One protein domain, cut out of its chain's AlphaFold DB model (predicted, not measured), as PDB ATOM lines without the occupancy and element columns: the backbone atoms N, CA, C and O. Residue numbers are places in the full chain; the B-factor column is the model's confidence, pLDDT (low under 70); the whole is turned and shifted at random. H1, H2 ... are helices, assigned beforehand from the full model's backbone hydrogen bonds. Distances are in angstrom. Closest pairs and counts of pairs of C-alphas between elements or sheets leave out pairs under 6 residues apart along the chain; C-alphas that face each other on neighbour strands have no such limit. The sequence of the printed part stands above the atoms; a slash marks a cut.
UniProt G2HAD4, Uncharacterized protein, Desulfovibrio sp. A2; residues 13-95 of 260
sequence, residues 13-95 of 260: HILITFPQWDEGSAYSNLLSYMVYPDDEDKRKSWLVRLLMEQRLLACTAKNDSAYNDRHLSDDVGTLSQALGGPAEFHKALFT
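What this domain is: This is residues 13 to 95 of the 260 residues of an uncharacterized protein of Desulfovibrio sp. A2 (UniProt G2HAD4). The long helix H2 runs along the middle of the model; H1 folds back against its first half as a helical hairpin, H3 runs back along another side of H2 at a looser distance, and short H4 crosses H2's first half. Residues 60 to 65, of which 60 and 61 belong to H2 and the rest to the link from H2 to H3, stick out at one end of the long axis. The printed part has 83 residues with four named helices, in the order H1, H2, H3, H4, and no named strand; the class is all helix. The whole is compact, with a radius of gyration of the C-alphas of 12.8 A, but elongated in outline, spanning 40 by 25 by 21 A.

Where its parts are: The printed part begins at His 13, and residues 13 to 22 come before the first named helix. H1 is residues 23 to 35, 18.3 A from first to last C-alpha, and begins with C-alpha 23 at (23.402, -27.459, -101.032). H2 is residues 40 to 61, 22 residues over 31.4 A, and ends with C-alpha 61 at (11.170, -18.945, -111.629). H3 is residues 69 to 82, 19.8 A long. H4 is residues 86 to 94, 12.1 A long, and ends with C-alpha 94 at (34.742, -6.720, -113.002).

How they stand to each other: H1 and H2 form a helical hairpin: they touch, and they run opposite ways at a steep tilt of 35.5 degrees, only just past shallow. Their closest C-alphas are those of Ser 32 and Arg 43, 5.3 A apart, and H2 touches H1 with residues 43 to 51 alone. H2 and H3 are close but not clearly touching, with the closest C-alphas, those of Val 48 and Leu 79, 7.2 A apart. They run opposite ways at a shallow tilt of 26 degrees. H4 touches H2 about perpendicular, at 80 degrees, and H2 does so with residues 41 to 49 alone; the closest C-alphas are those of Ser 45 and Ala 92, 4.2 A apart. H3 and H4 touch only at the corner by their link, where the C-alphas of Ser 80 and Phe 89 are the closest at 5.1 A; H3 touches H4 with residues 77 to 80 alone, and their lines are about perpendicular at 75 degrees. H1 is apart from H3 and from H4. In H1, H2, H3 and H4 every O i to N i+4 pair is within hydrogen-bond range.

The domain as a whole: The two C-alphas farthest apart are those of Asp 38 and Ser 65, at 39.9 A. The printed part has no cut. The links from H1 to H2 and from H3 to H4 are tight, and the link from H2 to H3, seven residues, is short. The mean pLDDT of the printed part is 74.6; residues 13 to 23 and 58 to 69 are under 70.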
ATOM      1  N   HIS A  13      42.841 -26.196 -97.534       48.22
ATOM      2  CA  HIS A  13      41.535 -26.247 -96.887       48.22
ATOM      3  C   HIS A  13      40.650 -25.191 -97.535       48.22
ATOM      4  O   HIS A  13      40.948 -23.994 -97.470       48.22
ATOM      5  N   ILE A  14      39.570 -25.626 -98.177       54.34
ATOM      6  CA  ILE A  14      38.517 -24.704 -98.559       54.34
ATOM      7  C   ILE A  14      37.666 -24.485 -97.315       54.34
ATOM      8  O   ILE A  14      36.726 -25.234 -97.046       54.34
ATOM      9  N   LEU A  15      37.963 -23.405 -96.596       44.75
ATOM     10  CA  LEU A  15      36.975 -22.770 -95.739       44.75
ATOM     11  C   LEU A  15      35.927 -22.152 -96.664       44.75
ATOM     12  O   LEU A  15      36.059 -21.029 -97.153       44.75
ATOM     13  N   ILE A  16      34.890 -22.921 -96.974       51.84
ATOM     14  CA  ILE A  16      33.655 -22.310 -97.430       51.84
ATOM     15  C   ILE A  16      33.106 -21.645 -96.167       51.84
ATOM     16  O   ILE A  16      32.944 -22.330 -95.164       51.84
ATOM     17  N   THR A  17      32.733 -20.363 -96.215       46.31
ATOM     18  CA  THR A  17      31.688 -19.764 -95.350       46.31
ATOM     19  C   THR A  17      31.015 -18.611 -96.090       46.31
ATOM     20  O   THR A  17      31.401 -17.459 -95.931       46.31
ATOM     21  N   PHE A  18      29.997 -18.906 -96.906       53.44
ATOM     22  CA  PHE A  18      28.958 -17.923 -97.255       53.44
ATOM     23  C   PHE A  18      27.835 -17.906 -96.191       53.44
ATOM     24  O   PHE A  18      27.406 -18.959 -95.750       53.44
ATOM     25  N   PRO A  19      27.330 -16.761 -95.733       42.19
ATOM     26  CA  PRO A  19      26.308 -16.713 -94.674       42.19
ATOM     27  C   PRO A  19      24.915 -17.365 -94.908       42.19
ATOM     28  O   PRO A  19      24.054 -17.182 -94.054       42.19
ATOM     29  N   GLN A  20      24.635 -18.121 -95.988       45.81
ATOM     30  CA  GLN A  20      23.285 -18.685 -96.262       45.81
ATOM     31  C   GLN A  20      23.260 -20.086 -96.939       45.81
ATOM     32  O   GLN A  20      22.637 -20.266 -97.980       45.81
ATOM     33  N   TRP A  21      23.950 -21.091 -96.389       51.69
ATOM     34  CA  TRP A  21      24.208 -22.383 -97.062       51.69
ATOM     35  C   TRP A  21      23.007 -23.298 -97.277       51.69
ATOM     36  O   TRP A  21      22.645 -24.097 -96.414       51.69
ATOM     37  N   ASP A  22      22.501 -23.282 -98.499       65.44
ATOM     38  CA  ASP A  22      21.904 -24.453 -99.124       65.44
ATOM     39  C   ASP A  22      22.974 -25.322 -99.825       65.44
ATOM     40  O   ASP A  22      24.121 -24.912-100.035       65.44
ATOM     41  N   GLU A  23      22.589 -26.541-100.213       67.25
ATOM     42  CA  GLU A  23      23.402 -27.459-101.032       67.25
ATOM     43  C   GLU A  23      23.944 -26.794-102.311       67.25
ATOM     44  O   GLU A  23      25.064 -27.079-102.742       67.25
ATOM     45  N   GLY A  24      23.181 -25.864-102.895       73.12
ATOM     46  CA  GLY A  24      23.533 -25.166-104.131       73.12
ATOM     47  C   GLY A  24      24.739 -24.238-103.990       73.12
ATOM     48  O   GLY A  24      25.606 -24.202-104.869       73.12
ATOM     49  N   SER A  25      24.845 -23.530-102.868       73.62
ATOM     50  CA  SER A  25      25.959 -22.615-102.602       73.62
ATOM     51  C   SER A  25      27.271 -23.374-102.365       73.62
ATOM     52  O   SER A  25      28.322 -22.993-102.893       73.62
ATOM     53  N   ALA A  26      27.213 -24.488-101.626       76.44
ATOM     54  CA  ALA A  26      28.361 -25.370-101.408       76.44
ATOM     55  C   ALA A  26      28.820 -26.033-102.719       76.44
ATOM     56  O   ALA A  26      30.016 -26.032-103.027       76.44
ATOM     57  N   TYR A  27      27.870 -26.515-103.526       81.00
ATOM     58  CA  TYR A  27      28.139 -27.046-104.862       81.00
ATOM     59  C   TYR A  27      28.817 -26.015-105.770       81.00
ATOM     60  O   TYR A  27      29.837 -26.312-106.387       81.00
ATOM     61  N   SER A  28      28.299 -24.786-105.817       82.06
ATOM     62  CA  SER A  28      28.837 -23.718-106.669       82.06
ATOM     63  C   SER A  28      30.272 -23.350-106.303       82.06
ATOM     64  O   SER A  28      31.118 -23.182-107.185       82.06
ATOM     65  N   ASN A  29      30.578 -23.279-105.004       81.75
ATOM     66  CA  ASN A  29      31.944 -23.030-104.563       81.75
ATOM     67  C   ASN A  29      32.872 -24.182-104.947       81.75
ATOM     68  O   ASN A  29      33.915 -23.946-105.557       81.75
ATOM     69  N   LEU A  30      32.475 -25.426-104.680       86.62
ATOM     70  CA  LEU A  30      33.266 -26.582-105.079       86.62
ATOM     71  C   LEU A  30      33.523 -26.607-106.592       86.62
ATOM     72  O   LEU A  30      34.660 -26.798-107.027       86.62
ATOM     73  N   LEU A  31      32.489 -26.362-107.393       88.00
ATOM     74  CA  LEU A  31      32.603 -26.338-108.844       88.00
ATOM     75  C   LEU A  31      33.594 -25.261-109.308       88.00
ATOM     76  O   LEU A  31      34.391 -25.513-110.207       88.00
ATOM     77  N   SER A  32      33.643 -24.104-108.638       88.38
ATOM     78  CA  SER A  32      34.638 -23.067-108.938       88.38
ATOM     79  C   SER A  32      36.082 -23.563-108.756       88.38
ATOM     80  O   SER A  32      36.939 -23.279-109.596       88.38
ATOM     81  N   TYR A  33      36.354 -24.368-107.720       89.44
ATOM     82  CA  TYR A  33      37.654 -25.018-107.518       89.44
ATOM     83  C   TYR A  33      37.920 -26.110-108.548       89.44
ATOM     84  O   TYR A  33      39.046 -26.243-109.023       89.44
ATOM     85  N   MET A  34      36.898 -26.880-108.920       92.19
ATOM     86  CA  MET A  34      37.024 -27.917-109.943       92.19
ATOM     87  C   MET A  34      37.382 -27.334-111.318       92.19
ATOM     88  O   MET A  34      38.156 -27.954-112.047       92.19
ATOM     89  N   VAL A  35      36.853 -26.152-111.659       91.44
ATOM     90  CA  VAL A  35      37.093 -25.455-112.937       91.44
ATOM     91  C   VAL A  35      38.401 -24.645-112.919       91.44
ATOM     92  O   VAL A  35      39.149 -24.675-113.903       91.44
ATOM     93  N   TYR A  36      38.701 -23.959-111.809       90.75
ATOM     94  CA  TYR A  36      39.884 -23.101-111.627       90.75
ATOM     95  C   TYR A  36      40.684 -23.471-110.361       90.75
ATOM     96  O   TYR A  36      40.754 -22.694-109.398       90.75
ATOM     97  N   PRO A  37      41.321 -24.653-110.344       88.75
ATOM     98  CA  PRO A  37      42.060 -25.124-109.173       88.75
ATOM     99  C   PRO A  37      43.277 -24.253-108.827       88.75
ATOM    100  O   PRO A  37      43.593 -24.059-107.655       88.75
ATOM    101  N   ASP A  38      43.947 -23.707-109.839       87.06
ATOM    102  CA  ASP A  38      45.227 -22.996-109.742       87.06
ATOM    103  C   ASP A  38      45.126 -21.478-109.980       87.06
ATOM    104  O   ASP A  38      46.128 -20.778-109.861       87.06
ATOM    105  N   ASP A  39      43.934 -20.963-110.295       88.88
ATOM    106  CA  ASP A  39      43.697 -19.552-110.623       88.88
ATOM    107  C   ASP A  39      42.652 -18.960-109.671       88.88
ATOM    108  O   ASP A  39      41.444 -19.073-109.881       88.88
ATOM    109  N   GLU A  40      43.128 -18.370-108.573       85.38
ATOM    110  CA  GLU A  40      42.267 -17.818-107.525       85.38
ATOM    111  C   GLU A  40      41.407 -16.649-108.015       85.38
ATOM    112  O   GLU A  40      40.225 -16.581-107.668       85.38
ATOM    113  N   ASP A  41      41.964 -15.761-108.839       85.25
ATOM    114  CA  ASP A  41      41.239 -14.602-109.361       85.25
ATOM    115  C   ASP A  41      40.101 -15.058-110.287       85.25
ATOM    116  O   ASP A  41      38.952 -14.625-110.127       85.25
ATOM    117  N   LYS A  42      40.371 -15.999-111.207       87.25
ATOM    118  CA  LYS A  42      39.314 -16.590-112.041       87.25
ATOM    119  C   LYS A  42      38.305 -17.375-111.223       87.25
ATOM    120  O   LYS A  42      37.112 -17.241-111.484       87.25
ATOM    121  N   ARG A  43      38.748 -18.134-110.220       87.44
ATOM    122  CA  ARG A  43      37.862 -18.889-109.328       87.44
ATOM    123  C   ARG A  43      36.872 -17.977-108.607       87.44
ATOM    124  O   ARG A  43      35.670 -18.211-108.698       87.44
ATOM    125  N   LYS A  44      37.351 -16.915-107.946       85.06
ATOM    126  CA  LYS A  44      36.496 -15.936-107.249       85.06
ATOM    127  C   LYS A  44      35.526 -15.257-108.215       85.06
ATOM    128  O   LYS A  44      34.336 -15.171-107.929       85.06
ATOM    129  N   SER A  45      36.018 -14.827-109.379       86.69
ATOM    130  CA  SER A  45      35.188 -14.195-110.411       86.69
ATOM    131  C   SER A  45      34.100 -15.132-110.944       86.69
ATOM    132  O   SER A  45      32.957 -14.727-111.146       86.69
ATOM    133  N   TRP A  46      34.431 -16.400-111.171       87.19
ATOM    134  CA  TRP A  46      33.485 -17.414-111.628       87.19
ATOM    135  C   TRP A  46      32.435 -17.738-110.562       87.19
ATOM    136  O   TRP A  46      31.247 -17.759-110.870       87.19
ATOM    137  N   LEU A  47      32.848 -17.888-109.301       85.38
ATOM    138  CA  LEU A  47      31.951 -18.159-108.179       85.38
ATOM    139  C   LEU A  47      30.914 -17.052-107.961       85.38
ATOM    140  O   LEU A  47      29.729 -17.348-107.843       85.38
ATOM    141  N   VAL A  48      31.347 -15.786-107.930       84.12
ATOM    142  CA  VAL A  48      30.438 -14.636-107.761       84.12
ATOM    143  C   VAL A  48      29.370 -14.634-108.843       84.12
ATOM    144  O   VAL A  48      28.185 -14.531-108.538       84.12
ATOM    145  N   ARG A  49      29.786 -14.786-110.104       82.06
ATOM    146  CA  ARG A  49      28.865 -14.780-111.244       82.06
ATOM    147  C   ARG A  49      27.890 -15.941-111.175       82.06
ATOM    148  O   ARG A  49      26.697 -15.704-111.290       82.06
ATOM    149  N   LEU A  50      28.375 -17.157-110.911       82.38
ATOM    150  CA  LEU A  50      27.506 -18.325-110.803       82.38
ATOM    151  C   LEU A  50      26.450 -18.145-109.703       82.38
ATOM    152  O   LEU A  50      25.278 -18.429-109.930       82.38
ATOM    153  N   LEU A  51      26.847 -17.663-108.522       80.69
ATOM    154  CA  LEU A  51      25.912 -17.455-107.413       80.69
ATOM    155  C   LEU A  51      24.886 -16.362-107.737       80.69
ATOM    156  O   LEU A  51      23.700 -16.549-107.470       80.69
ATOM    157  N   MET A  52      25.310 -15.256-108.355       77.38
ATOM    158  CA  MET A  52      24.392 -14.199-108.792       77.38
ATOM    159  C   MET A  52      23.433 -14.686-109.890       77.38
ATOM    160  O   MET A  52      22.234 -14.433-109.800       77.38
ATOM    161  N   GLU A  53      23.925 -15.425-110.888       77.44
ATOM    162  CA  GLU A  53      23.110 -16.042-111.946       77.44
ATOM    163  C   GLU A  53      22.054 -16.986-111.348       77.44
ATOM    164  O   GLU A  53      20.873 -16.881-111.677       77.44
ATOM    165  N   GLN A  54      22.446 -17.863-110.417       75.19
ATOM    166  CA  GLN A  54      21.521 -18.778-109.741       75.19
ATOM    167  C   GLN A  54      20.452 -18.041-108.932       75.19
ATOM    168  O   GLN A  54      19.282 -18.422-108.978       75.19
ATOM    169  N   ARG A  55      20.826 -16.979-108.207       74.12
ATOM    170  CA  ARG A  55      19.881 -16.169-107.422       74.12
ATOM    171  C   ARG A  55      18.875 -15.456-108.322       74.12
ATOM    172  O   ARG A  55      17.677 -15.522-108.054       74.12
ATOM    173  N   LEU A  56      19.335 -14.868-109.429       71.12
ATOM    174  CA  LEU A  56      18.465 -14.247-110.431       71.12
ATOM    175  C   LEU A  56      17.469 -15.258-111.016       71.12
ATOM    176  O   LEU A  56      16.265 -14.996-111.032       71.12
ATOM    177  N   LEU A  57      17.950 -16.434-111.435       70.75
ATOM    178  CA  LEU A  57      17.102 -17.501-111.972       70.75
ATOM    179  C   LEU A  57      16.056 -17.967-110.948       70.75
ATOM    180  O   LEU A  57      14.870 -18.037-111.276       70.75
ATOM    181  N   ALA A  58      16.462 -18.211-109.699       68.00
ATOM    182  CA  ALA A  58      15.564 -18.652-108.633       68.00
ATOM    183  C   ALA A  58      14.434 -17.647-108.352       68.00
ATOM    184  O   ALA A  58      13.300 -18.056-108.097       68.00
ATOM    185  N   CYS A  59      14.716 -16.345-108.425       65.19
ATOM    186  CA  CYS A  59      13.702 -15.307-108.256       65.19
ATOM    187  C   CYS A  59      12.750 -15.224-109.454       65.19
ATOM    188  O   CYS A  59      11.540 -15.142-109.260       65.19
ATOM    189  N   THR A  60      13.264 -15.317-110.685       64.81
ATOM    190  CA  THR A  60      12.410 -15.305-111.889       64.81
ATOM    191  C   THR A  60      11.488 -16.524-111.984       64.81
ATOM    192  O   THR A  60      10.342 -16.387-112.401       64.81
ATOM    193  N   ALA A  61      11.942 -17.705-111.550       61.56
ATOM    194  CA  ALA A  61      11.170 -18.945-111.629       61.56
ATOM    195  C   ALA A  61       9.980 -19.005-110.654       61.56
ATOM    196  O   ALA A  61       9.031 -19.752-110.889       61.56
ATOM    197  N   LYS A  62      10.009 -18.238-109.556       58.62
ATOM    198  CA  LYS A  62       8.982 -18.300-108.504       58.62
ATOM    199  C   LYS A  62       7.767 -17.401-108.740       58.62
ATOM    200  O   LYS A  62       6.845 -17.452-107.933       58.62
ATOM    201  N   ASN A  63       7.746 -16.573-109.794       56.41
ATOM    202  CA  ASN A  63       6.792 -15.453-109.931       56.41
ATOM    203  C   ASN A  63       6.726 -14.552-108.676       56.41
ATOM    204  O   ASN A  63       5.797 -13.755-108.529       56.41
ATOM    205  N   ASP A  64       7.707 -14.673-107.779       51.34
ATOM    206  CA  ASP A  64       7.835 -13.815-106.618       51.34
ATOM    207  C   ASP A  64       8.116 -12.410-107.137       51.34
ATOM    208  O   ASP A  64       8.921 -12.212-108.052       51.34
ATOM    209  N   SER A  65       7.405 -11.439-106.567       50.47
ATOM    210  CA  SER A  65       7.615 -10.013-106.791       50.47
ATOM    211  C   SER A  65       9.107  -9.719-106.939       50.47
ATOM    212  O   SER A  65       9.863 -10.091-106.044       50.47
ATOM    213  N   ALA A  66       9.474  -9.114-108.076       55.25
ATOM    214  CA  ALA A  66      10.817  -8.793-108.562       55.25
ATOM    215  C   ALA A  66      11.949  -8.965-107.538       55.25
ATOM    216  O   ALA A  66      11.877  -8.392-106.453       55.25
ATOM    217  N   TYR A  67      13.026  -9.658-107.933       60.62
ATOM    218  CA  TYR A  67      14.322  -9.586-107.252       60.62
ATOM    219  C   TYR A  67      14.647  -8.113-106.977       60.62
ATOM    220  O   TYR A  67      14.995  -7.363-107.889       60.62
ATOM    221  N   ASN A  68      14.373  -7.678-105.748       65.56
ATOM    222  CA  ASN A  68      14.330  -6.267-105.401       65.56
ATOM    223  C   ASN A  68      15.684  -5.842-104.842       65.56
ATOM    224  O   ASN A  68      16.496  -6.670-104.417       65.56
ATOM    225  N   ASP A  69      15.907  -4.532-104.809       66.56
ATOM    226  CA  ASP A  69      17.188  -3.946-104.414       66.56
ATOM    227  C   ASP A  69      17.659  -4.400-103.023       66.56
ATOM    228  O   ASP A  69      18.860  -4.447-102.765       66.56
ATOM    229  N   ARG A  70      16.736  -4.788-102.132       72.25
ATOM    230  CA  ARG A  70      17.071  -5.296-100.798       72.25
ATOM    231  C   ARG A  70      17.704  -6.685-100.857       72.25
ATOM    232  O   ARG A  70      18.757  -6.877-100.260       72.25
ATOM    233  N   HIS A  71      17.111  -7.625-101.594       70.19
ATOM    234  CA  HIS A  71      17.684  -8.966-101.760       70.19
ATOM    235  C   HIS A  71      19.037  -8.921-102.471       70.19
ATOM    236  O   HIS A  71      19.986  -9.561-102.024       70.19
ATOM    237  N   LEU A  72      19.152  -8.095-103.514       74.06
ATOM    238  CA  LEU A  72      20.424  -7.867-104.194       74.06
ATOM    239  C   LEU A  72      21.476  -7.271-103.247       74.06
ATOM    240  O   LEU A  72      22.617  -7.727-103.234       74.06
ATOM    241  N   SER A  73      21.107  -6.271-102.440       74.75
ATOM    242  CA  SER A  73      22.021  -5.651-101.476       74.75
ATOM    243  C   SER A  73      22.498  -6.643-100.410       74.75
ATOM    244  O   SER A  73      23.679  -6.634-100.061       74.75
ATOM    245  N   ASP A  74      21.609  -7.503 -99.909       79.12
ATOM    246  CA  ASP A  74      21.948  -8.529 -98.917       79.12
ATOM    247  C   ASP A  74      22.881  -9.599 -99.519       79.12
ATOM    248  O   ASP A  74      23.895  -9.947 -98.904       79.12
ATOM    249  N   ASP A  75      22.603 -10.067-100.741       74.12
ATOM    250  CA  ASP A  75      23.446 -11.029-101.467       74.12
ATOM    251  C   ASP A  75      24.837 -10.442-101.763       74.12
ATOM    252  O   ASP A  75      25.862 -11.070-101.485       74.12
ATOM    253  N   VAL A  76      24.898  -9.205-102.267       78.44
ATOM    254  CA  VAL A  76      26.158  -8.497-102.543       78.44
ATOM    255  C   VAL A  76      26.950  -8.265-101.259       78.44
ATOM    256  O   VAL A  76      28.156  -8.508-101.239       78.44
ATOM    257  N   GLY A  77      26.301  -7.839-100.171       79.75
ATOM    258  CA  GLY A  77      26.953  -7.652 -98.873       79.75
ATOM    259  C   GLY A  77      27.549  -8.954 -98.330       79.75
ATOM    260  O   GLY A  77      28.703  -8.984 -97.899       79.75
ATOM    261  N   THR A  78      26.789 -10.041 -98.435       77.75
ATOM    262  CA  THR A  78      27.172 -11.399 -98.027       77.75
ATOM    263  C   THR A  78      28.375 -11.916 -98.822       77.75
ATOM    264  O   THR A  78      29.375 -12.348 -98.240       77.75
ATOM    265  N   LEU A  79      28.315 -11.840-100.156       77.50
ATOM    266  CA  LEU A  79      29.409 -12.248-101.043       77.50
ATOM    267  C   LEU A  79      30.653 -11.379-100.841       77.50
ATOM    268  O   LEU A  79      31.773 -11.886-100.837       77.50
ATOM    269  N   SER A  80      30.451 -10.079-100.631       81.50
ATOM    270  CA  SER A  80      31.514  -9.119-100.360       81.50
ATOM    271  C   SER A  80      32.301  -9.479 -99.110       81.50
ATOM    272  O   SER A  80      33.524  -9.601 -99.169       81.50
ATOM    273  N   GLN A  81      31.618  -9.748 -97.997       80.88
ATOM    274  CA  GLN A  81      32.275 -10.187 -96.766       80.88
ATOM    275  C   GLN A  81      33.035 -11.504 -96.958       80.88
ATOM    276  O   GLN A  81      34.188 -11.610 -96.540       80.88
ATOM    277  N   ALA A  82      32.428 -12.479 -97.637       74.75
ATOM    278  CA  ALA A  82      33.032 -13.791 -97.850       74.75
ATOM    279  C   ALA A  82      34.293 -13.766 -98.739       74.75
ATOM    280  O   ALA A  82      35.129 -14.661 -98.639       74.75
ATOM    281  N   LEU A  83      34.457 -12.750 -99.591       75.75
ATOM    282  CA  LEU A  83      35.599 -12.633-100.508       75.75
ATOM    283  C   LEU A  83      36.737 -11.745 -99.996       75.75
ATOM    284  O   LEU A  83      37.722 -11.564-100.711       75.75
ATOM    285  N   GLY A  84      36.635 -11.226 -98.769       80.75
ATOM    286  CA  GLY A  84      37.643 -10.335 -98.179       80.75
ATOM    287  C   GLY A  84      37.290  -8.847 -98.256       80.75
ATOM    288  O   GLY A  84      38.144  -7.999 -98.007       80.75
ATOM    289  N   GLY A  85      36.035  -8.519 -98.565       84.75
ATOM    290  CA  GLY A  85      35.473  -7.174 -98.518       84.75
ATOM    291  C   GLY A  85      35.102  -6.585 -99.886       84.75
ATOM    292  O   GLY A  85      35.311  -7.207-100.932       84.75
ATOM    293  N   PRO A  86      34.577  -5.341 -99.899       85.62
ATOM    294  CA  PRO A  86      34.012  -4.723-101.104       85.62
ATOM    295  C   PRO A  86      34.997  -4.573-102.263       85.62
ATOM    296  O   PRO A  86      34.606  -4.720-103.419       85.62
ATOM    297  N   ALA A  87      36.272  -4.303-101.969       85.81
ATOM    298  CA  ALA A  87      37.303  -4.148-102.992       85.81
ATOM    299  C   ALA A  87      37.576  -5.465-103.740       85.81
ATOM    300  O   ALA A  87      37.603  -5.478-104.971       85.81
ATOM    301  N   GLU A  88      37.711  -6.574-103.009       83.44
ATOM    302  CA  GLU A  88      37.945  -7.902-103.588       83.44
ATOM    303  C   GLU A  88      36.723  -8.406-104.357       83.44
ATOM    304  O   GLU A  88      36.855  -8.953-105.452       83.44
ATOM    305  N   PHE A  89      35.519  -8.150-103.842       84.06
ATOM    306  CA  PHE A  89      34.281  -8.440-104.562       84.06
ATOM    307  C   PHE A  89      34.173  -7.654-105.869       84.06
ATOM    308  O   PHE A  89      33.902  -8.237-106.918       84.06
ATOM    309  N   HIS A  90      34.447  -6.347-105.838       84.38
ATOM    310  CA  HIS A  90      34.449  -5.516-107.039       84.38
ATOM    311  C   HIS A  90      35.486  -6.013-108.056       84.38
ATOM    312  O   HIS A  90      35.188  -6.133-109.245       84.38
ATOM    313  N   LYS A  91      36.695  -6.367-107.601       84.81
ATOM    314  CA  LYS A  91      37.721  -6.977-108.457       84.81
ATOM    315  C   LYS A  91      37.198  -8.267-109.097       84.81
ATOM    316  O   LYS A  91      37.291  -8.411-110.314       84.81
ATOM    317  N   ALA A  92      36.614  -9.176-108.319       84.75
ATOM    318  CA  ALA A  92      36.076 -10.439-108.820       84.75
ATOM    319  C   ALA A  92      34.949 -10.235-109.850       84.75
ATOM    320  O   ALA A  92      34.939 -10.907-110.882       84.75
ATOM    321  N   LEU A  93      34.042  -9.286-109.614       81.75
ATOM    322  CA  LEU A  93      32.908  -9.010-110.498       81.75
ATOM    323  C   LEU A  93      33.341  -8.401-111.841       81.75
ATOM    324  O   LEU A  93      32.822  -8.786-112.887       81.75
ATOM    325  N   PHE A  94      34.319  -7.490-111.824       78.88
ATOM    326  CA  PHE A  94      34.742  -6.720-113.002       78.88
ATOM    327  C   PHE A  94      36.089  -7.154-113.597       78.88
ATOM    328  O   PHE A  94      36.633  -6.470-114.470       78.88
ATOM    329  N   THR A  95      36.647  -8.285-113.160       79.25
ATOM    330  CA  THR A  95      37.818  -8.886-113.818       79.25
ATOM    331  C   THR A  95      37.497  -9.085-115.300       79.25
ATOM    332  O   THR A  95      36.396  -9.510-115.629       79.25
TER     333      THR A  95